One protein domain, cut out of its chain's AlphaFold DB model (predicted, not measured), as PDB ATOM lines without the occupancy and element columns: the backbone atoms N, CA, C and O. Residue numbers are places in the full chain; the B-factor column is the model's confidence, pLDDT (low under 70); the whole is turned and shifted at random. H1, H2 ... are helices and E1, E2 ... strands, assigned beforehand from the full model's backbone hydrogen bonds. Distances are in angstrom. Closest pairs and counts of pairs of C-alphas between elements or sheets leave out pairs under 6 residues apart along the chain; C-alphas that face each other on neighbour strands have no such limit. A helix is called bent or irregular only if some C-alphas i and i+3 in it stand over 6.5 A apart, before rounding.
ATOM      1  N   PHE A   4       6.704   1.226   0.236       48.97
ATOM      2  CA  PHE A   4       6.275   1.335  -1.161       48.97
ATOM      3  C   PHE A   4       6.970   2.469  -1.929       48.97
ATOM      4  O   PHE A   4       7.277   2.294  -3.107       48.97
ATOM      5  N   GLU A   5       7.251   3.597  -1.273       60.44
ATOM      6  CA  GLU A   5       7.948   4.739  -1.882       60.44
ATOM      7  C   GLU A   5       9.414   4.373  -2.161       60.44
ATOM      8  O   GLU A   5       9.934   4.665  -3.237       60.44
ATOM      9  N   ASP A   6      10.043   3.618  -1.253       66.19
ATOM     10  CA  ASP A   6      11.417   3.128  -1.414       66.19
ATOM     11  C   ASP A   6      11.559   2.207  -2.640       66.19
ATOM     12  O   ASP A   6      12.533   2.302  -3.391       66.19
ATOM     13  N   PHE A   7      10.571   1.335  -2.881       64.44
ATOM     14  CA  PHE A   7      10.602   0.394  -4.002       64.44
ATOM     15  C   PHE A   7      10.419   1.085  -5.358       64.44
ATOM     16  O   PHE A   7      11.122   0.750  -6.314       64.44
ATOM     17  N   GLU A   8       9.514   2.062  -5.462       72.25
ATOM     18  CA  GLU A   8       9.325   2.817  -6.706       72.25
ATOM     19  C   GLU A   8      10.557   3.650  -7.062       72.25
ATOM     20  O   GLU A   8      10.982   3.641  -8.220       72.25
ATOM     21  N   ILE A   9      11.175   4.305  -6.074       72.75
ATOM     22  CA  ILE A   9      12.412   5.074  -6.260       72.75
ATOM     23  C   ILE A   9      13.524   4.153  -6.774       72.75
ATOM     24  O   ILE A   9      14.121   4.413  -7.824       72.75
ATOM     25  N   GLN A  10      13.777   3.039  -6.082       73.88
ATOM     26  CA  GLN A  10      14.807   2.086  -6.494       73.88
ATOM     27  C   GLN A  10      14.528   1.510  -7.887       73.88
ATOM     28  O   GLN A  10      15.437   1.444  -8.718       73.88
ATOM     29  N   PHE A  11      13.280   1.138  -8.185       77.44
ATOM     30  CA  PHE A  11      12.899   0.606  -9.492       77.44
ATOM     31  C   PHE A  11      13.067   1.641 -10.615       77.44
ATOM     32  O   PHE A  11      13.616   1.324 -11.681       77.44
ATOM     33  N   PHE A  12      12.654   2.890 -10.383       82.38
ATOM     34  CA  PHE A  12      12.819   3.985 -11.335       82.38
ATOM     35  C   PHE A  12      14.296   4.193 -11.680       82.38
ATOM     36  O   PHE A  12      14.666   4.192 -12.856       82.38
ATOM     37  N   PHE A  13      15.172   4.294 -10.678       79.88
ATOM     38  CA  PHE A  13      16.595   4.504 -10.932       79.88
ATOM     39  C   PHE A  13      17.299   3.256 -11.480       79.88
ATOM     40  O   PHE A  13      18.209   3.394 -12.304       79.88
ATOM     41  N   ALA A  14      16.854   2.045 -11.134       78.31
ATOM     42  CA  ALA A  14      17.359   0.804 -11.724       78.31
ATOM     43  C   ALA A  14      17.050   0.695 -13.229       78.31
ATOM     44  O   ALA A  14      17.892   0.231 -14.006       78.31
ATOM     45  N   THR A  15      15.866   1.149 -13.652       80.88
ATOM     46  CA  THR A  15      15.445   1.163 -15.064       80.88
ATOM     47  C   THR A  15      16.013   2.354 -15.843       80.88
ATOM     48  O   THR A  15      16.279   2.229 -17.038       80.88
ATOM     49  N   ASN A  16      16.318   3.468 -15.171       79.88
ATOM     50  CA  ASN A  16      16.872   4.681 -15.776       79.88
ATOM     51  C   ASN A  16      18.352   4.887 -15.424       79.88
ATOM     52  O   ASN A  16      18.736   5.858 -14.769       79.88
ATOM     53  N   LYS A  17      19.211   3.971 -15.893       75.50
ATOM     54  CA  LYS A  17      20.647   3.937 -15.543       75.50
ATOM     55  C   LYS A  17      21.458   5.177 -15.926       75.50
ATOM     56  O   LYS A  17      22.537   5.378 -15.382       75.50
ATOM     57  N   LYS A  18      20.963   5.968 -16.878       77.06
ATOM     58  CA  LYS A  18      21.661   7.145 -17.411       77.06
ATOM     59  C   LYS A  18      21.304   8.451 -16.701       77.06
ATOM     60  O   LYS A  18      22.069   9.398 -16.816       77.06
ATOM     61  N   LEU A  19      20.171   8.510 -15.999       77.62
ATOM     62  CA  LEU A  19      19.749   9.732 -15.310       77.62
ATOM     63  C   LEU A  19      20.644   9.975 -14.094       77.62
ATOM     64  O   LEU A  19      20.817   9.065 -13.286       77.62
ATOM     65  N   PHE A  20      21.208  11.176 -13.972       81.56
ATOM     66  CA  PHE A  20      22.046  11.582 -12.837       81.56
ATOM     67  C   PHE A  20      23.199  10.610 -12.564       81.56
ATOM     68  O   PHE A  20      23.489  10.256 -11.426       81.56
ATOM     69  N   ALA A  21      23.853  10.121 -13.621       82.38
ATOM     70  CA  ALA A  21      24.933   9.141 -13.498       82.38
ATOM     71  C   ALA A  21      26.132   9.657 -12.677       82.38
ATOM     72  O   ALA A  21      26.930   8.853 -12.202       82.38
ATOM     73  N   ARG A  22      26.256  10.982 -12.527       87.75
ATOM     74  CA  ARG A  22      27.298  11.643 -11.734       87.75
ATOM     75  C   ARG A  22      26.882  11.947 -10.294       87.75
ATOM     76  O   ARG A  22      27.755  12.283  -9.507       87.75
ATOM     77  N   CYS A  23      25.606  11.767  -9.946       90.31
ATOM     78  CA  CYS A  23      25.103  11.947  -8.587       90.31
ATOM     79  C   CYS A  23      25.860  11.034  -7.603       90.31
ATOM     80  O   CYS A  23      25.875   9.811  -7.811       90.31
ATOM     81  N   PRO A  24      26.439  11.578  -6.521       89.88
ATOM     82  CA  PRO A  24      27.081  10.786  -5.475       89.88
ATOM     83  C   PRO A  24      26.102   9.799  -4.823       89.88
ATOM     84  O   PRO A  24      26.369   8.600  -4.769       89.88
ATOM     85  N   CYS A  25      24.905  10.259  -4.439       89.50
ATOM     86  CA  CYS A  25      23.882   9.429  -3.793       89.50
ATOM     87  C   CYS A  25      23.375   8.281  -4.677       89.50
ATOM     88  O   CYS A  25      22.952   7.241  -4.170       89.50
ATOM     89  N   ARG A  26      23.445   8.424  -6.006       87.69
ATOM     90  CA  ARG A  26      23.068   7.349  -6.928       87.69
ATOM     91  C   ARG A  26      24.002   6.144  -6.814       87.69
ATOM     92  O   ARG A  26      23.539   5.013  -6.970       87.69
ATOM     93  N   GLN A  27      25.291   6.374  -6.571       86.06
ATOM     94  CA  GLN A  27      26.288   5.307  -6.432       86.06
ATOM     95  C   GLN A  27      26.036   4.480  -5.163       86.06
ATOM     96  O   GLN A  27      26.246   3.270  -5.165       86.06
ATOM     97  N   GLU A  28      25.461   5.109  -4.139       88.44
ATOM     98  CA  GLU A  28      25.150   4.489  -2.850       88.44
ATOM     99  C   GLU A  28      23.865   3.645  -2.852       88.44
ATOM    100  O   GLU A  28      23.627   2.873  -1.924       88.44
ATOM    101  N   LEU A  29      23.028   3.722  -3.897       85.69
ATOM    102  CA  LEU A  29      21.739   3.014  -3.932       85.69
ATOM    103  C   LEU A  29      21.866   1.487  -3.780       85.69
ATOM    104  O   LEU A  29      21.001   0.861  -3.167       85.69
ATOM    105  N   SER A  30      22.926   0.868  -4.312       84.62
ATOM    106  CA  SER A  30      23.187  -0.571  -4.124       84.62
ATOM    107  C   SER A  30      23.747  -0.919  -2.744       84.62
ATOM    108  O   SER A  30      23.730  -2.086  -2.353       84.62
ATOM    109  N   HIS A  31      24.202   0.088  -2.002       88.75
ATOM    110  CA  HIS A  31      24.876  -0.031  -0.713       88.75
ATOM    111  C   HIS A  31      24.011   0.465   0.449       88.75
ATOM    112  O   HIS A  31      24.468   0.474   1.581       88.75
ATOM    113  N   LEU A  32      22.729   0.792   0.222       87.69
ATOM    114  CA  LEU A  32      21.813   1.281   1.269       87.69
ATOM    115  C   LEU A  32      21.760   0.394   2.523       87.69
ATOM    116  O   LEU A  32      21.579   0.896   3.624       87.69
ATOM    117  N   HIS A  33      21.936  -0.918   2.360       87.12
ATOM    118  CA  HIS A  33      21.957  -1.893   3.452       87.12
ATOM    119  C   HIS A  33      23.196  -1.795   4.364       87.12
ATOM    120  O   HIS A  33      23.221  -2.418   5.423       87.12
ATOM    121  N   GLU A  34      24.222  -1.055   3.944       93.44
ATOM    122  CA  GLU A  34      25.460  -0.805   4.689       93.44
ATOM    123  C   GLU A  34      25.353   0.449   5.577       93.44
ATOM    124  O   GLU A  34      26.154   0.627   6.494       93.44
ATOM    125  N   PHE A  35      24.349   1.297   5.334       90.44
ATOM    126  CA  PHE A  35      24.094   2.517   6.092       90.44
ATOM    127  C   PHE A  35      23.167   2.267   7.286       90.44
ATOM    128  O   PHE A  35      22.348   1.346   7.293       90.44
ATOM    129  N   ASP A  36      23.259   3.133   8.298       93.25
ATOM    130  CA  ASP A  36      22.198   3.240   9.298       93.25
ATOM    131  C   ASP A  36      20.897   3.777   8.667       93.25
ATOM    132  O   ASP A  36      20.902   4.358   7.580       93.25
ATOM    133  N   GLU A  37      19.774   3.592   9.362       89.56
ATOM    134  CA  GLU A  37      18.444   3.964   8.864       89.56
ATOM    135  C   GLU A  37      18.339   5.448   8.478       89.56
ATOM    136  O   GLU A  37      17.726   5.771   7.461       89.56
ATOM    137  N   VAL A  38      18.957   6.352   9.244       90.81
ATOM    138  CA  VAL A  38      18.888   7.799   8.990       90.81
ATOM    139  C   VAL A  38      19.682   8.146   7.736       90.81
ATOM    140  O   VAL A  38      19.177   8.844   6.854       90.81
ATOM    141  N   SER A  39      20.898   7.619   7.622       91.00
ATOM    142  CA  SER A  39      21.760   7.822   6.457       91.00
ATOM    143  C   SER A  39      21.131   7.243   5.182       91.00
ATOM    144  O   SER A  39      21.067   7.928   4.158       91.00
ATOM    145  N   ALA A  40      20.575   6.028   5.248       90.88
ATOM    146  CA  ALA A  40      19.850   5.420   4.133       90.88
ATOM    147  C   ALA A  40      18.614   6.247   3.738       90.88
ATOM    148  O   ALA A  40      18.366   6.478   2.551       90.88
ATOM    149  N   HIS A  41      17.864   6.748   4.724       91.12
ATOM    150  CA  HIS A  41      16.702   7.596   4.483       91.12
ATOM    151  C   HIS A  41      17.083   8.916   3.799       91.12
ATOM    152  O   HIS A  41      16.402   9.334   2.865       91.12
ATOM    153  N   HIS A  42      18.199   9.541   4.188       93.31
ATOM    154  CA  HIS A  42      18.699  10.749   3.529       93.31
ATOM    155  C   HIS A  42      19.031  10.508   2.054       93.31
ATOM    156  O   HIS A  42      18.627  11.310   1.211       93.31
ATOM    157  N   VAL A  43      19.713   9.399   1.737       92.81
ATOM    158  CA  VAL A  43      20.012   9.014   0.349       92.81
ATOM    159  C   VAL A  43      18.716   8.825  -0.439       92.81
ATOM    160  O   VAL A  43      18.568   9.375  -1.527       92.81
ATOM    161  N   LEU A  44      17.735   8.112   0.115       92.06
ATOM    162  CA  LEU A  44      16.452   7.899  -0.557       92.06
ATOM    163  C   LEU A  44      15.674   9.206  -0.770       92.06
ATOM    164  O   LEU A  44      15.142   9.415  -1.858       92.06
ATOM    165  N   CYS A  45      15.650  10.114   0.208       93.81
ATOM    166  CA  CYS A  45      15.026  11.430   0.051       93.81
ATOM    167  C   CYS A  45      15.744  12.302  -0.989       93.81
ATOM    168  O   CYS A  45      15.072  13.014  -1.734       93.81
ATOM    169  N   HIS A  46      17.077  12.229  -1.083       96.12
ATOM    170  CA  HIS A  46      17.835  12.889  -2.151       96.12
ATOM    171  C   HIS A  46      17.402  12.361  -3.525       96.12
ATOM    172  O   HIS A  46      17.050  13.124  -4.423       96.12
ATOM    173  N   MET A  47      17.352  11.036  -3.676       93.75
ATOM    174  CA  MET A  47      16.946  10.410  -4.934       93.75
ATOM    175  C   MET A  47      15.476  10.690  -5.278       93.75
ATOM    176  O   MET A  47      15.142  10.884  -6.447       93.75
ATOM    177  N   LEU A  48      14.592  10.776  -4.280       92.81
ATOM    178  CA  LEU A  48      13.224  11.253  -4.481       92.81
ATOM    179  C   LEU A  48      13.205  12.709  -4.965       92.81
ATOM    180  O   LEU A  48      12.391  13.043  -5.822       92.81
ATOM    181  N   GLY A  49      14.117  13.552  -4.479       95.88
ATOM    182  CA  GLY A  49      14.310  14.917  -4.968       95.88
ATOM    183  C   GLY A  49      14.561  14.965  -6.473       95.88
ATOM    184  O   GLY A  49      13.820  15.631  -7.192       95.88
ATOM    185  N   HIS A  50      15.509  14.167  -6.964       94.75
ATOM    186  CA  HIS A  50      15.769  13.993  -8.400       94.75
ATOM    187  C   HIS A  50      14.530  13.546  -9.186       94.75
ATOM    188  O   HIS A  50      14.235  14.058 -10.266       94.75
ATOM    189  N   PHE A  51      13.779  12.582  -8.651       93.00
ATOM    190  CA  PHE A  51      12.549  12.112  -9.288       93.00
ATOM    191  C   PHE A  51      11.486  13.217  -9.369       93.00
ATOM    192  O   PHE A  51      10.870  13.405 -10.419       93.00
ATOM    193  N   LEU A  52      11.280  13.956  -8.278       94.19
ATOM    194  CA  LEU A  52      10.318  15.051  -8.208       94.19
ATOM    195  C   LEU A  52      10.707  16.209  -9.127       94.19
ATOM    196  O   LEU A  52       9.835  16.735  -9.817       94.19
ATOM    197  N   ASP A  53      11.989  16.558  -9.192       95.25
ATOM    198  CA  ASP A  53      12.508  17.582 -10.101       95.25
ATOM    199  C   ASP A  53      12.164  17.248 -11.563       95.25
ATOM    200  O   ASP A  53      11.507  18.028 -12.256       95.25
ATOM    201  N   LEU A  54      12.461  16.015 -11.995       91.81
ATOM    202  CA  LEU A  54      12.119  15.541 -13.341       91.81
ATOM    203  C   LEU A  54      10.613  15.517 -13.608       91.81
ATOM    204  O   LEU A  54      10.166  15.854 -14.703       91.81
ATOM    205  N   LYS A  55       9.820  15.045 -12.644       91.56
ATOM    206  CA  LYS A  55       8.382  14.803 -12.835       91.56
ATOM    207  C   LYS A  55       7.536  16.060 -12.788       91.56
ATOM    208  O   LYS A  55       6.448  16.083 -13.363       91.56
ATOM    209  N   THR A  56       7.997  17.066 -12.061       93.81
ATOM    210  CA  THR A  56       7.237  18.295 -11.804       93.81
ATOM    211  C   THR A  56       7.830  19.507 -12.515       93.81
ATOM    212  O   THR A  56       7.163  20.535 -12.645       93.81
ATOM    213  N   GLY A  57       9.044  19.356 -13.041       90.88
ATOM    214  CA  GLY A  57       9.721  20.326 -13.877       90.88
ATOM    215  C   GLY A  57       9.034  20.613 -15.208       90.88
ATOM    216  O   GLY A  57       8.152  19.888 -15.672       90.88
ATOM    217  N   GLN A  58       9.468  21.699 -15.839       87.38
ATOM    218  CA  GLN A  58       9.074  22.068 -17.197       87.38
ATOM    219  C   GLN A  58      10.201  21.710 -18.177       87.38
ATOM    220  O   GLN A  58      11.351  21.572 -17.753       87.38
ATOM    221  N   PRO A  59       9.910  21.556 -19.483       86.62
ATOM    222  CA  PRO A  59      10.946  21.352 -20.488       86.62
ATOM    223  C   PRO A  59      11.998  22.473 -20.458       86.62
ATOM    224  O   PRO A  59      11.666  23.646 -20.621       86.62
ATOM    225  N   ALA A  60      13.260  22.097 -20.293       78.88
ATOM    226  CA  ALA A  60      14.427  22.964 -20.247       78.88
ATOM    227  C   ALA A  60      15.565  22.344 -21.068       78.88
ATOM    228  O   ALA A  60      15.662  21.124 -21.192       78.88
ATOM    229  N   LEU A  61      16.430  23.179 -21.643       75.81
ATOM    230  CA  LEU A  61      17.636  22.704 -22.319       75.81
ATOM    231  C   LEU A  61      18.755  22.503 -21.295       75.81
ATOM    232  O   LEU A  61      19.009  23.388 -20.477       75.81
ATOM    233  N   ASN A  62      19.430  21.358 -21.356       71.50
ATOM    234  CA  ASN A  62      20.695  21.158 -20.657       71.50
ATOM    235  C   ASN A  62      21.880  21.744 -21.451       71.50
ATOM    236  O   ASN A  62      21.735  22.160 -22.601       71.50
ATOM    237  N   ASP A  63      23.075  21.712 -20.860       66.50
ATOM    238  CA  ASP A  63      24.333  22.175 -21.474       66.50
ATOM    239  C   ASP A  63      24.695  21.462 -22.791       66.50
ATOM    240  O   ASP A  63      25.515  21.953 -23.562       66.50
ATOM    241  N   SER A  64      24.098  20.296 -23.056       71.75
ATOM    242  CA  SER A  64      24.255  19.535 -24.302       71.75
ATOM    243  C   SER A  64      23.126  19.800 -25.310       71.75
ATOM    244  O   SER A  64      23.018  19.087 -26.307       71.75
ATOM    245  N   ASN A  65      22.296  20.825 -25.081       76.56
ATOM    246  CA  ASN A  65      21.106  21.176 -25.863       76.56
ATOM    247  C   ASN A  65      20.024  20.081 -25.924       76.56
ATOM    248  O   ASN A  65      19.196  20.059 -26.839       76.56
ATOM    249  N   GLU A  66      19.990  19.179 -24.951       76.00
ATOM    250  CA  GLU A  66      18.938  18.178 -24.829       76.00
ATOM    251  C   GLU A  66      17.782  18.734 -23.999       76.00
ATOM    252  O   GLU A  66      17.989  19.439 -23.012       76.00
ATOM    253  N   ILE A  67      16.552  18.393 -24.390       80.31
ATOM    254  CA  ILE A  67      15.362  18.752 -23.621       80.31
ATOM    255  C   ILE A  67      15.236  17.777 -22.454       80.31
ATOM    256  O   ILE A  67      14.941  16.597 -22.647       80.31
ATOM    257  N   ILE A  68      15.420  18.295 -21.247       81.56
ATOM    258  CA  ILE A  68      15.130  17.616 -19.986       81.56
ATOM    259  C   ILE A  68      13.940  18.299 -19.309       81.56
ATOM    260  O   ILE A  68      13.613  19.436 -19.628       81.56
ATOM    261  N   SER A  69      13.251  17.617 -18.398       89.06
ATOM    262  CA  SER A  69      12.290  18.284 -17.508       89.06
ATOM    263  C   SER A  69      13.003  18.619 -16.207       89.06
ATOM    264  O   SER A  69      13.631  17.734 -15.641       89.06
ATOM    265  N   ALA A  70      12.945  19.873 -15.769       93.12
ATOM    266  CA  ALA A  70      13.529  20.312 -14.503       93.12
ATOM    267  C   ALA A  70      12.730  21.493 -13.942       93.12
ATOM    268  O   ALA A  70      12.137  22.276 -14.695       93.12
ATOM    269  N   ILE A  71      12.664  21.606 -12.622       95.88
ATOM    270  CA  ILE A  71      12.120  22.780 -11.953       95.88
ATOM    271  C   ILE A  71      13.041  23.950 -12.284       95.88
ATOM    272  O   ILE A  71      14.259  23.866 -12.139       95.88
ATOM    273  N   ASP A  72      12.448  25.047 -12.746       93.38
ATOM    274  CA  ASP A  72      13.199  26.247 -13.088       93.38
ATOM    275  C   ASP A  72      14.008  26.748 -11.879       93.38
ATOM    276  O   ASP A  72      13.483  26.838 -10.765       93.38
ATOM    277  N   GLN A  73      15.269  27.100 -12.125       95.19
ATOM    278  CA  GLN A  73      16.224  27.578 -11.121       95.19
ATOM    279  C   GLN A  73      16.611  29.043 -11.334       95.19
ATOM    280  O   GLN A  73      17.450  29.567 -10.602       95.19
ATOM    281  N   ASP A  74      16.009  29.718 -12.316       93.00
ATOM    282  CA  ASP A  74      16.319  31.111 -12.607       93.00
ATOM    283  C   ASP A  74      16.077  31.991 -11.370       93.00
ATOM    284  O   ASP A  74      14.989  32.009 -10.775       93.00
ATOM    285  N   GLY A  75      17.131  32.719 -10.987       96.12
ATOM    286  CA  GLY A  75      17.153  33.596  -9.816       96.12
ATOM    287  C   GLY A  75      17.272  32.885  -8.465       96.12
ATOM    288  O   GLY A  75      17.026  33.531  -7.451       96.12
ATOM    289  N   LEU A  76      17.611  31.589  -8.433       97.88
ATOM    290  CA  LEU A  76      17.701  30.794  -7.198       97.88
ATOM    291  C   LEU A  76      19.120  30.314  -6.847       97.88
ATOM    292  O   LEU A  76      19.275  29.648  -5.829       97.88
ATOM    293  N   ASP A  77      20.134  30.627  -7.663       96.06
ATOM    294  CA  ASP A  77      21.493  30.060  -7.540       96.06
ATOM    295  C   ASP A  77      22.090  30.248  -6.134       96.06
ATOM    296  O   ASP A  77      22.505  29.268  -5.522       96.06
ATOM    297  N   ASP A  78      22.018  31.460  -5.571       97.38
ATOM    298  CA  ASP A  78      22.555  31.752  -4.235       97.38
ATOM    299  C   ASP A  78      21.908  30.888  -3.134       97.38
ATOM    300  O   ASP A  78      22.601  30.315  -2.296       97.38
ATOM    301  N   GLU A  79      20.575  30.764  -3.137       98.44
ATOM    302  CA  GLU A  79      19.843  29.962  -2.145       98.44
ATOM    303  C   GLU A  79      20.116  28.462  -2.322       98.44
ATOM    304  O   GLU A  79      20.315  27.742  -1.344       98.44
ATOM    305  N   LEU A  80      20.144  27.989  -3.568       98.50
ATOM    306  CA  LEU A  80      20.414  26.595  -3.904       98.50
ATOM    307  C   LEU A  80      21.820  26.173  -3.465       98.50
ATOM    308  O   LEU A  80      21.982  25.139  -2.810       98.50
ATOM    309  N   ARG A  81      22.831  26.983  -3.791       97.69
ATOM    310  CA  ARG A  81      24.228  26.727  -3.424       97.69
ATOM    311  C   ARG A  81      24.454  26.857  -1.925       97.69
ATOM    312  O   ARG A  81      25.146  26.024  -1.345       97.69
ATOM    313  N   TYR A  82      23.794  27.815  -1.268       97.56
ATOM    314  CA  TYR A  82      23.796  27.897   0.192       97.56
ATOM    315  C   TYR A  82      23.292  26.595   0.824       97.56
ATOM    316  O   TYR A  82      23.977  26.025   1.670       97.56
ATOM    317  N   VAL A  83      22.123  26.101   0.396       98.06
ATOM    318  CA  VAL A  83      21.537  24.863   0.932       98.06
ATOM    319  C   VAL A  83      22.461  23.673   0.695       98.06
ATOM    320  O   VAL A  83      22.665  22.875   1.610       98.06
ATOM    321  N   TYR A  84      23.039  23.564  -0.501       97.94
ATOM    322  CA  TYR A  84      23.959  22.479  -0.822       97.94
ATOM    323  C   TYR A  84      25.212  22.522   0.059       97.94
ATOM    324  O   TYR A  84      25.532  21.524   0.701       97.94
ATOM    325  N   ASN A  85      25.883  23.674   0.166       97.44
ATOM    326  CA  ASN A  85      27.047  23.827   1.036       97.44
ATOM    327  C   ASN A  85      26.699  23.516   2.498       97.44
ATOM    328  O   ASN A  85      27.402  22.744   3.143       97.44
ATOM    329  N   ASP A  86      25.606  24.080   3.015       96.38
ATOM    330  CA  ASP A  86      25.236  23.938   4.425       96.38
ATOM    331  C   ASP A  86      24.976  22.477   4.824       96.38
ATOM    332  O   ASP A  86      25.308  22.065   5.936       96.38
ATOM    333  N   LEU A  87      24.426  21.684   3.898       95.25
ATOM    334  CA  LEU A  87      24.045  20.297   4.146       95.25
ATOM    335  C   LEU A  87      25.106  19.273   3.732       95.25
ATOM    336  O   LEU A  87      25.188  18.217   4.364       95.25
ATOM    337  N   GLN A  88      25.909  19.552   2.704       95.56
ATOM    338  CA  GLN A  88      26.840  18.581   2.118       95.56
ATOM    339  C   GLN A  88      28.312  18.856   2.437       95.56
ATOM    340  O   GLN A  88      29.135  17.961   2.252       95.56
ATOM    341  N   ASN A  89      28.673  20.032   2.962       96.50
ATOM    342  CA  ASN A  89      30.066  20.336   3.289       96.50
ATOM    343  C   ASN A  89      30.568  19.452   4.454       96.50
ATOM    344  O   ASN A  89      30.098  19.594   5.592       96.50
ATOM    345  N   PRO A  90      31.542  18.547   4.223       94.81
ATOM    346  CA  PRO A  90      31.991  17.602   5.242       94.81
ATOM    347  C   PRO A  90      32.713  18.285   6.407       94.81
ATOM    348  O   PRO A  90      32.573  17.833   7.548       94.81
ATOM    349  N   GLU A  91      33.438  19.375   6.146       96.75
ATOM    350  CA  GLU A  91      34.189  20.127   7.156       96.75
ATOM    351  C   GLU A  91      33.242  20.915   8.066       96.75
ATOM    352  O   GLU A  91      33.336  20.825   9.294       96.75
ATOM    353  N   LEU A  92      32.260  21.608   7.479       96.44
ATOM    354  CA  LEU A  92      31.216  22.310   8.232       96.44
ATOM    355  C   LEU A  92      30.396  21.330   9.080       96.44
ATOM    356  O   LEU A  92      30.191  21.542  10.278       96.44
ATOM    357  N   ASN A  93      29.986  20.207   8.488       94.50
ATOM    358  CA  ASN A  93      29.256  19.161   9.196       94.50
ATOM    359  C   ASN A  93      30.088  18.544  10.329       94.50
ATOM    360  O   ASN A  93      29.546  18.228  11.391       94.50
ATOM    361  N   ALA A  94      31.401  18.376  10.141       95.69
ATOM    362  CA  ALA A  94      32.300  17.911  11.192       95.69
ATOM    363  C   ALA A  94      32.407  18.902  12.350       95.69
ATOM    364  O   ALA A  94      32.302  18.486  13.507       95.69
ATOM    365  N   ALA A  95      32.539  20.194  12.055       96.38
ATOM    366  CA  ALA A  95      32.557  21.239  13.069       96.38
ATOM    367  C   ALA A  95      31.235  21.293  13.855       96.38
ATOM    368  O   ALA A  95      31.252  21.313  15.088       96.38
ATOM    369  N   ARG A  96      30.088  21.188  13.167       95.69
ATOM    370  CA  ARG A  96      28.750  21.218  13.785       95.69
ATOM    371  C   ARG A  96      28.421  20.024  14.677       95.69
ATOM    372  O   ARG A  96      27.562  20.129  15.555       95.69
ATOM    373  N   ARG A  97      29.128  18.899  14.515       94.06
ATOM    374  CA  ARG A  97      29.061  17.774  15.466       94.06
ATOM    375  C   ARG A  97      29.665  18.121  16.828       94.06
ATOM    376  O   ARG A  97      29.274  17.512  17.820       94.06
ATOM    377  N   VAL A  98      30.597  19.076  16.879       96.19
ATOM    378  CA  VAL A  98      31.235  19.556  18.113       96.19
ATOM    379  C   VAL A  98      30.505  20.782  18.663       96.19
ATOM    380  O   VAL A  98      30.172  20.804  19.847       96.19
ATOM    381  N   ASP A  99      30.218  21.768  17.811       95.44
ATOM    382  CA  ASP A  99      29.464  22.975  18.160       95.44
ATOM    383  C   ASP A  99      28.400  23.278  17.102       95.44
ATOM    384  O   ASP A  99      28.701  23.684  15.983       95.44
ATOM    385  N   ARG A 100      27.129  23.123  17.478       91.19
ATOM    386  CA  ARG A 100      25.991  23.304  16.569       91.19
ATOM    387  C   ARG A 100      25.838  24.732  16.037       91.19
ATOM    388  O   ARG A 100      25.097  24.907  15.077       91.19
ATOM    389  N   ASN A 101      26.493  25.723  16.641       93.25
ATOM    390  CA  ASN A 101      26.353  27.132  16.266       93.25
ATOM    391  C   ASN A 101      27.453  27.636  15.318       93.25
ATOM    392  O   ASN A 101      27.528  28.840  15.095       93.25
ATOM    393  N   VAL A 102      28.300  26.749  14.781       95.06
ATOM    394  CA  VAL A 102      29.331  27.125  13.798       95.06
ATOM    395  C   VAL A 102      28.673  27.748  12.564       95.06
ATOM    396  O   VAL A 102      27.828  27.117  11.911       95.06
ATOM    397  N   ASP A 103      29.084  28.978  12.252       91.81
ATOM    398  CA  ASP A 103      28.619  29.728  11.091       91.81
ATOM    399  C   ASP A 103      29.422  29.284   9.853       91.81
ATOM    400  O   ASP A 103      30.654  29.200   9.916       91.81
ATOM    401  N   PRO A 104      28.776  29.013   8.702       91.12
ATOM    402  CA  PRO A 104      29.482  28.718   7.454       91.12
ATOM    403  C   PRO A 104      30.502  29.795   7.051       91.12
ATOM    404  O   PRO A 104      31.461  29.507   6.345       91.12
ATOM    405  N   ASN A 105      30.340  31.035   7.511       92.50
ATOM    406  CA  ASN A 105      31.254  32.136   7.220       92.50
ATOM    407  C   ASN A 105      32.468  32.197   8.158       92.50
ATOM    408  O   ASN A 105      33.387  32.976   7.896       92.50
ATOM    409  N   ASP A 106      32.516  31.382   9.219       92.81
ATOM    410  CA  ASP A 106      33.604  31.411  10.205       92.81
ATOM    411  C   ASP A 106      34.963  31.058   9.585       92.81
ATOM    412  O   ASP A 106      36.009  31.519  10.055       92.81
ATOM    413  N   ARG A 107      34.973  30.217   8.541       94.62
ATOM    414  CA  ARG A 107      36.192  29.743   7.870       94.62
ATOM    415  C   ARG A 107      35.977  29.536   6.382       94.62
ATOM    416  O   ARG A 107      34.879  29.211   5.949       94.62
ATOM    417  N   LEU A 108      37.055  29.655   5.606       92.81
ATOM    418  CA  LEU A 108      37.016  29.426   4.158       92.81
ATOM    419  C   LEU A 108      36.675  27.971   3.808       92.81
ATOM    420  O   LEU A 108      35.996  27.742   2.816       92.81
ATOM    421  N   GLU A 109      37.094  26.997   4.625       93.94
ATOM    422  CA  GLU A 109      36.762  25.576   4.425       93.94
ATOM    423  C   GLU A 109      35.259  25.257   4.561       93.94
ATOM    424  O   GLU A 109      34.799  24.218   4.089       93.94
ATOM    425  N   PHE A 110      34.478  26.150   5.174       95.44
ATOM    426  CA  PHE A 110      33.035  25.985   5.378       95.44
ATOM    427  C   PHE A 110      32.188  26.640   4.278       95.44
ATOM    428  O   PHE A 110      30.959  26.620   4.355       95.44
ATOM    429  N   GLN A 111      32.834  27.223   3.267       93.44
ATOM    430  CA  GLN A 111      32.191  28.015   2.221       93.44
ATOM    431  C   GLN A 111      32.382  27.376   0.850       93.44
ATOM    432  O   GLN A 111      33.404  26.740   0.588       93.44
ATOM    433  N   ASN A 112      31.436  27.649  -0.053       92.38
ATOM    434  CA  ASN A 112      31.509  27.290  -1.472       92.38
ATOM    435  C   ASN A 112      31.814  25.800  -1.694       92.38
ATOM    436  O   ASN A 112      32.627  25.443  -2.556       92.38
ATOM    437  N   PHE A 113      31.210  24.932  -0.875       96.06
ATOM    438  CA  PHE A 113      31.170  23.512  -1.165       96.06
ATOM    439  C   PHE A 113      30.061  23.237  -2.174       96.06
ATOM    440  O   PHE A 113      28.887  23.403  -1.858       96.06
ATOM    441  N   GLU A 114      30.438  22.836  -3.384       95.50
ATOM    442  CA  GLU A 114      29.554  22.833  -4.554       95.50
ATOM    443  C   GLU A 114      29.509  21.453  -5.232       95.50
ATOM    444  O   GLU A 114      30.484  20.694  -5.140       95.50
ATOM    445  N   PRO A 115      28.435  21.117  -5.979       95.56
ATOM    446  CA  PRO A 115      28.344  19.845  -6.707       95.56
ATOM    447  C   PRO A 115      29.532  19.580  -7.643       95.56
ATOM    448  O   PRO A 115      29.948  18.434  -7.832       95.56
ATOM    449  N   GLU A 116      30.118  20.635  -8.209       95.06
ATOM    450  CA  GLU A 116      31.275  20.571  -9.100       95.06
ATOM    451  C   GLU A 116      32.508  19.961  -8.423       95.06
ATOM    452  O   GLU A 116      33.258  19.219  -9.061       95.06
ATOM    453  N   GLN A 117      32.691  20.180  -7.118       94.12
ATOM    454  CA  GLN A 117      33.772  19.547  -6.355       94.12
ATOM    455  C   GLN A 117      33.560  18.037  -6.184       94.12
ATOM    456  O   GLN A 117      34.521  17.305  -5.947       94.12
ATOM    457  N   GLN A 118      32.325  17.562  -6.365       90.44
ATOM    458  CA  GLN A 118      31.970  16.142  -6.403       90.44
ATOM    459  C   GLN A 118      31.904  15.576  -7.830       90.44
ATOM    460  O   GLN A 118      31.535  14.421  -8.036       90.44
ATOM    461  N   GLY A 119      32.285  16.366  -8.838       90.56
ATOM    462  CA  GLY A 119      32.317  15.939 -10.234       90.56
ATOM    463  C   GLY A 119      30.975  16.031 -10.966       90.56
ATOM    464  O   GLY A 119      30.867  15.519 -12.085       90.56
ATOM    465  N   CYS A 120      29.967  16.687 -10.384       89.69
ATOM    466  CA  CYS A 120      28.715  17.014 -11.068       89.69
ATOM    467  C   CYS A 120      28.878  18.328 -11.832       89.69
ATOM    468  O   CYS A 120      29.330  19.312 -11.268       89.69
ATOM    469  N   TYR A 121      28.512  18.377 -13.114       89.31
ATOM    470  CA  TYR A 121      28.706  19.578 -13.935       89.31
ATOM    471  C   TYR A 121      27.471  19.873 -14.774       89.31
ATOM    472  O   TYR A 121      26.752  18.954 -15.172       89.31
ATOM    473  N   GLY A 122      27.261  21.151 -15.082       88.00
ATOM    474  CA  GLY A 122      26.190  21.576 -15.973       88.00
ATOM    475  C   GLY A 122      24.813  21.211 -15.446       88.00
ATOM    476  O   GLY A 122      24.484  21.481 -14.292       88.00
ATOM    477  N   ALA A 123      24.011  20.533 -16.267       87.44
ATOM    478  CA  ALA A 123      22.695  20.068 -15.837       87.44
ATOM    479  C   ALA A 123      22.731  19.045 -14.695       87.44
ATOM    480  O   ALA A 123      21.795  19.042 -13.902       87.44
ATOM    481  N   ASP A 124      23.793  18.238 -14.557       88.69
ATOM    482  CA  ASP A 124      23.922  17.362 -13.385       88.69
ATOM    483  C   ASP A 124      24.111  18.207 -12.117       88.69
ATOM    484  O   ASP A 124      23.437  17.963 -11.127       88.69
ATOM    485  N   ALA A 125      24.951  19.251 -12.155       92.88
ATOM    486  CA  ALA A 125      25.138  20.148 -11.007       92.88
ATOM    487  C   ALA A 125      23.828  20.850 -10.617       92.88
ATOM    488  O   ALA A 125      23.456  20.867  -9.448       92.88
ATOM    489  N   ARG A 126      23.082  21.363 -11.603       93.38
ATOM    490  CA  ARG A 126      21.761  21.966 -11.371       93.38
ATOM    491  C   ARG A 126      20.784  20.972 -10.747       93.38
ATOM    492  O   ARG A 126      20.084  21.323  -9.799       93.38
ATOM    493  N   ALA A 127      20.733  19.744 -11.255       93.75
ATOM    494  CA  ALA A 127      19.865  18.713 -10.704       93.75
ATOM    495  C   ALA A 127      20.238  18.372  -9.253       93.75
ATOM    496  O   ALA A 127      19.352  18.289  -8.411       93.75
ATOM    497  N   GLU A 128      21.533  18.253  -8.932       96.62
ATOM    498  CA  GLU A 128      22.001  18.018  -7.557       96.62
ATOM    499  C   GLU A 128      21.551  19.123  -6.594       96.62
ATOM    500  O   GLU A 128      21.041  18.827  -5.515       96.62
ATOM    501  N   LEU A 129      21.683  20.392  -6.992       97.75
ATOM    502  CA  LEU A 129      21.248  21.532  -6.179       97.75
ATOM    503  C   LEU A 129      19.746  21.472  -5.849       97.75
ATOM    504  O   LEU A 129      19.335  21.683  -4.701       97.75
ATOM    505  N   MET A 130      18.913  21.171  -6.849       98.06
ATOM    506  CA  MET A 130      17.465  21.066  -6.659       98.06
ATOM    507  C   MET A 130      17.082  19.813  -5.868       98.06
ATOM    508  O   MET A 130      16.267  19.902  -4.950       98.06
ATOM    509  N   ALA A 131      17.687  18.662  -6.166       97.75
ATOM    510  CA  ALA A 131      17.443  17.414  -5.450       97.75
ATOM    511  C   ALA A 131      17.783  17.543  -3.961       97.75
ATOM    512  O   ALA A 131      16.994  17.131  -3.107       97.75
ATOM    513  N   GLU A 132      18.901  18.192  -3.640       98.44
ATOM    514  CA  GLU A 132      19.321  18.452  -2.267       98.44
ATOM    515  C   GLU A 132      18.375  19.419  -1.542       98.44
ATOM    516  O   GLU A 132      18.020  19.208  -0.380       98.44
ATOM    517  N   SER A 133      17.872  20.431  -2.247       98.56
ATOM    518  CA  SER A 133      16.870  21.351  -1.703       98.56
ATOM    519  C   SER A 133      15.519  20.672  -1.465       98.56
ATOM    520  O   SER A 133      14.875  20.904  -0.442       98.56
ATOM    521  N   ILE A 134      15.088  19.776  -2.356       98.25
ATOM    522  CA  ILE A 134      13.878  18.972  -2.148       98.25
ATOM    523  C   ILE A 134      14.075  18.000  -0.978       98.25
ATOM    524  O   ILE A 134      13.176  17.882  -0.146       98.25
ATOM    525  N   ARG A 135      15.250  17.365  -0.847       97.69
ATOM    526  CA  ARG A 135      15.609  16.538   0.318       97.69
ATOM    527  C   ARG A 135      15.472  17.330   1.613       97.69
ATOM    528  O   ARG A 135      14.843  16.849   2.555       97.69
ATOM    529  N   ALA A 136      16.008  18.548   1.646       97.69
ATOM    530  CA  ALA A 136      15.860  19.447   2.782       97.69
ATOM    531  C   ALA A 136      14.381  19.753   3.065       97.69
ATOM    532  O   ALA A 136      13.955  19.669   4.210       97.69
ATOM    533  N   CYS A 137      13.571  20.012   2.034       96.06
ATOM    534  CA  CYS A 137      12.132  20.247   2.185       96.06
ATOM    535  C   CYS A 137      11.374  19.034   2.756       96.06
ATOM    536  O   CYS A 137      10.451  19.202   3.551       96.06
ATOM    537  N   LEU A 138      11.752  17.820   2.343       95.31
ATOM    538  CA  LEU A 138      11.153  16.562   2.798       95.31
ATOM    539  C   LEU A 138      11.479  16.260   4.265       95.31
ATOM    540  O   LEU A 138      10.617  15.763   4.988       95.31
ATOM    541  N   LEU A 139      12.709  16.549   4.697       95.06
ATOM    542  CA  LEU A 139      13.195  16.223   6.041       95.06
ATOM    543  C   LEU A 139      12.911  17.332   7.060       95.06
ATOM    544  O   LEU A 139      12.508  17.044   8.185       95.06
ATOM    545  N   ASP A 140      13.102  18.592   6.668       95.56
ATOM    546  CA  ASP A 140      12.836  19.768   7.494       95.56
ATOM    547  C   ASP A 140      12.350  20.952   6.628       95.56
ATOM    548  O   ASP A 140      13.128  21.816   6.201       95.56
ATOM    549  N   PRO A 141      11.033  21.053   6.380       95.00
ATOM    550  CA  PRO A 141      10.482  22.148   5.591       95.00
ATOM    551  C   PRO A 141      10.640  23.515   6.270       95.00
ATOM    552  O   PRO A 141      10.557  24.533   5.583       95.00
ATOM    553  N   ASN A 142      10.837  23.578   7.593       97.12
ATOM    554  CA  ASN A 142      11.033  24.850   8.292       97.12
ATOM    555  C   ASN A 142      12.449  25.377   8.083       97.12
ATOM    556  O   ASN A 142      12.605  26.577   7.865       97.12
ATOM    557  N   TYR A 143      13.447  24.490   8.088       96.56
ATOM    558  CA  TYR A 143      14.815  24.838   7.711       96.56
ATOM    559  C   TYR A 143      14.845  25.475   6.319       96.56
ATOM    560  O   TYR A 143      15.267  26.623   6.185       96.56
ATOM    561  N   LEU A 144      14.306  24.794   5.298       97.75
ATOM    562  CA  LEU A 144      14.380  25.308   3.929       97.75
ATOM    563  C   LEU A 144      13.652  26.653   3.783       97.75
ATOM    564  O   LEU A 144      14.160  27.558   3.136       97.75
ATOM    565  N   LYS A 145      12.494  26.833   4.432       97.62
ATOM    566  CA  LYS A 145      11.785  28.126   4.441       97.62
ATOM    567  C   LYS A 145      12.574  29.248   5.106       97.62
ATOM    568  O   LYS A 145      12.359  30.406   4.760       97.62
ATOM    569  N   ALA A 146      13.401  28.923   6.094       97.69
ATOM    570  CA  ALA A 146      14.187  29.911   6.814       97.69
ATOM    571  C   ALA A 146      15.395  30.372   5.992       97.69
ATOM    572  O   ALA A 146      15.667  31.569   5.952       97.69
ATOM    573  N   VAL A 147      16.096  29.440   5.339       96.81
ATOM    574  CA  VAL A 147      17.366  29.742   4.659       96.81
ATOM    575  C   VAL A 147      17.237  29.960   3.151       96.81
ATOM    576  O   VAL A 147      18.044  30.673   2.568       96.81
ATOM    577  N   ALA A 148      16.220  29.368   2.524       98.31
ATOM    578  CA  ALA A 148      16.004  29.380   1.079       98.31
ATOM    579  C   ALA A 148      14.499  29.500   0.736       98.31
ATOM    580  O   ALA A 148      13.888  28.582   0.167       98.31
ATOM    581  N   PRO A 149      13.839  30.607   1.137       98.31
ATOM    582  CA  PRO A 149      12.396  30.769   0.986       98.31
ATOM    583  C   PRO A 149      11.932  30.789  -0.475       98.31
ATOM    584  O   PRO A 149      10.830  30.305  -0.760       98.31
ATOM    585  N   ASN A 150      12.731  31.325  -1.402       98.62
ATOM    586  CA  ASN A 150      12.358  31.374  -2.814       98.62
ATOM    587  C   ASN A 150      12.449  29.983  -3.448       98.62
ATOM    588  O   ASN A 150      11.544  29.593  -4.190       98.62
ATOM    589  N   VAL A 151      13.469  29.199  -3.089       98.56
ATOM    590  CA  VAL A 151      13.582  27.781  -3.463       98.56
ATOM    591  C   VAL A 151      12.408  26.979  -2.905       98.56
ATOM    592  O   VAL A 151      11.734  26.277  -3.661       98.56
ATOM    593  N   ALA A 152      12.079  27.133  -1.618       98.31
ATOM    594  CA  ALA A 152      10.933  26.452  -1.008       98.31
ATOM    595  C   ALA A 152       9.611  26.787  -1.725       98.31
ATOM    596  O   ALA A 152       8.789  25.904  -1.992       98.31
ATOM    597  N   ALA A 153       9.403  28.061  -2.074       98.19
ATOM    598  CA  ALA A 153       8.237  28.496  -2.833       98.19
ATOM    599  C   ALA A 153       8.209  27.897  -4.248       98.19
ATOM    600  O   ALA A 153       7.144  27.462  -4.697       98.19
ATOM    601  N   ARG A 154       9.360  27.829  -4.930       98.06
ATOM    602  CA  ARG A 154       9.488  27.254  -6.276       98.06
ATOM    603  C   ARG A 154       9.172  25.762  -6.290       98.06
ATOM    604  O   ARG A 154       8.355  25.331  -7.101       98.06
ATOM    605  N   ILE A 155       9.743  25.004  -5.354       98.00
ATOM    606  CA  ILE A 155       9.470  23.570  -5.189       98.00
ATOM    607  C   ILE A 155       7.974  23.352  -4.962       98.00
ATOM    608  O   ILE A 155       7.346  22.555  -5.656       98.00
ATOM    609  N   ARG A 156       7.360  24.113  -4.047       97.38
ATOM    610  CA  ARG A 156       5.921  24.005  -3.778       97.38
ATOM    611  C   ARG A 156       5.075  24.294  -5.018       97.38
ATOM    612  O   ARG A 156       4.115  23.572  -5.286       97.38
ATOM    613  N   ALA A 157       5.416  25.350  -5.754       97.00
ATOM    614  CA  ALA A 157       4.695  25.762  -6.952       97.00
ATOM    615  C   ALA A 157       4.795  24.733  -8.087       97.00
ATOM    616  O   ALA A 157       3.855  24.622  -8.866       97.00
ATOM    617  N   ALA A 158       5.889  23.973  -8.168       96.44
ATOM    618  CA  ALA A 158       6.038  22.894  -9.140       96.44
ATOM    619  C   ALA A 158       5.326  21.606  -8.695       96.44
ATOM    620  O   ALA A 158       4.583  20.995  -9.467       96.44
ATOM    621  N   VAL A 159       5.511  21.205  -7.434       95.88
ATOM    622  CA  VAL A 159       5.102  19.879  -6.952       95.88
ATOM    623  C   VAL A 159       3.617  19.813  -6.592       95.88
ATOM    624  O   VAL A 159       2.917  18.905  -7.040       95.88
ATOM    625  N   ASN A 160       3.092  20.781  -5.835       96.25
ATOM    626  CA  ASN A 160       1.713  20.726  -5.338       96.25
ATOM    627  C   ASN A 160       0.618  20.728  -6.426       96.25
ATOM    628  O   ASN A 160      -0.430  20.123  -6.192       96.25
ATOM    629  N   PRO A 161       0.765  21.386  -7.594       96.31
ATOM    630  CA  PRO A 161      -0.249  21.292  -8.642       96.31
ATOM    631  C   PRO A 161      -0.119  20.034  -9.511       96.31
ATOM    632  O   PRO A 161      -1.040  19.756 -10.278       96.31
TER     633      PRO A 161
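AT A GLANCE: This is residues 4 to 161 of the 172 residues of an uncharacterized protein of Rhizobium loti (UniProt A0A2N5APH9). Look first for a helical core: H7 runs through the middle of a compact body, H3 crosses it on one side, and H4 and the hairpin of H8 and H9 pack on its other side. H1 and H2 pack on H3 away from H7, the small strand hairpin E1 and E2 sits by the end of H3, and H5 with the loop 99 to 114 lies far from that hairpin. The printed part has 158 residues, with nine named helices and two named strands in the order H1, H2, H3, E1, E2, H4, H5, H6, H7, H8, H9; its class is mostly helix, and the two strands are antiparallel. The whole is compact, with a radius of gyration of the C-alphas of 15.3 A and spans of 41 by 38 by 29 A.

HOW THE PARTS SIT: Begin at the hairpin of E1, residues 58 to 61, and E2, residues 67 to 70, where N 60 and O 68, and N 68 and O 60, are each 2.8 A apart, within hydrogen-bond range. H3, residues 37 to 56, comes nearest to E2 at the C-alphas of Leu 54 and Ser 69, 5.0 A apart. Move on to the hub, H7, residues 123 to 139, which touches five helices. It touches H3 at a steep tilt of 59 degrees, opposite ways, and the closest C-alphas, those of Gly 49 and Ala 131, are 4.0 A apart. With residues 129 to 133 alone it touches H4, residues 77 to 88, at a steep tilt of 65 degrees; Leu 80 and Leu 129 have the closest C-alphas, 5.6 A apart. H8, residues 141 to 147, touches H7 at Cys 137 and Leu 144, closest C-alphas 5.8 A apart. H9, residues 149 to 159, is about perpendicular to H7 at 86 degrees and touches it at Ile 134 and Ile 155, closest C-alphas 7.1 A apart. H8 and H9 form a helical hairpin at a steep tilt of 40 degrees, with Lys 145 and Ala 152 closest, 5.8 A between C-alphas. H6, residues 115 to 118, touches H7 at Pro 115 and Ala 125, closest C-alphas 5.4 A apart. H5, residues 90 to 98, and H4 touch only at the corner, and only just, with 3 pairs of C-alphas within 8 A, the closest being Asp 86 and Leu 92 at 7.3 A. H2, residues 24 to 34, makes a helical hairpin with H3, which touches it with residues 40 to 47 alone, Leu 32 and Ala 40 having the closest C-alphas, 5.4 A apart. H1, residues 4 to 15, touches H3 with residues 6 to 9 alone, Ile 9 and Leu 48 closest at 6.5 A between C-alphas; H1 and H7 are apart. In H1, H3, H4, H7, H8 and H9 every O i to N i+4 pair is within hydrogen-bond range; H5 has 4 of 5, H2 has 1 of 7 beside 5 of 8 O i to N i+3 pairs, and H6 is too short for an i+4 pair.

IN THESE COORDINATES: Find C-alpha 4 at (6.275, 1.335, -1.161), where H1 begins; it runs 16.7 A to residue 15. H2 is irregular, with C-alphas 30 and 33 7.8 A apart. H3 runs 27.5 A from C-alpha 37 at (18.444, 3.964, 8.864), and H7 runs 24.2 A. H4 measures 15.9 A, and H9 15.3 A to C-alpha 159 at (5.102, 19.879, -6.952).

THE WHOLE: The C-alphas farthest apart, those of Asn 65 and Val 98, are 45.2 A apart. The printed part has no cut, and its one long link has 16 residues between H5 and H6. Mean pLDDT of the printed part is 90.7; residues 4 to 7 and 63 are under 70.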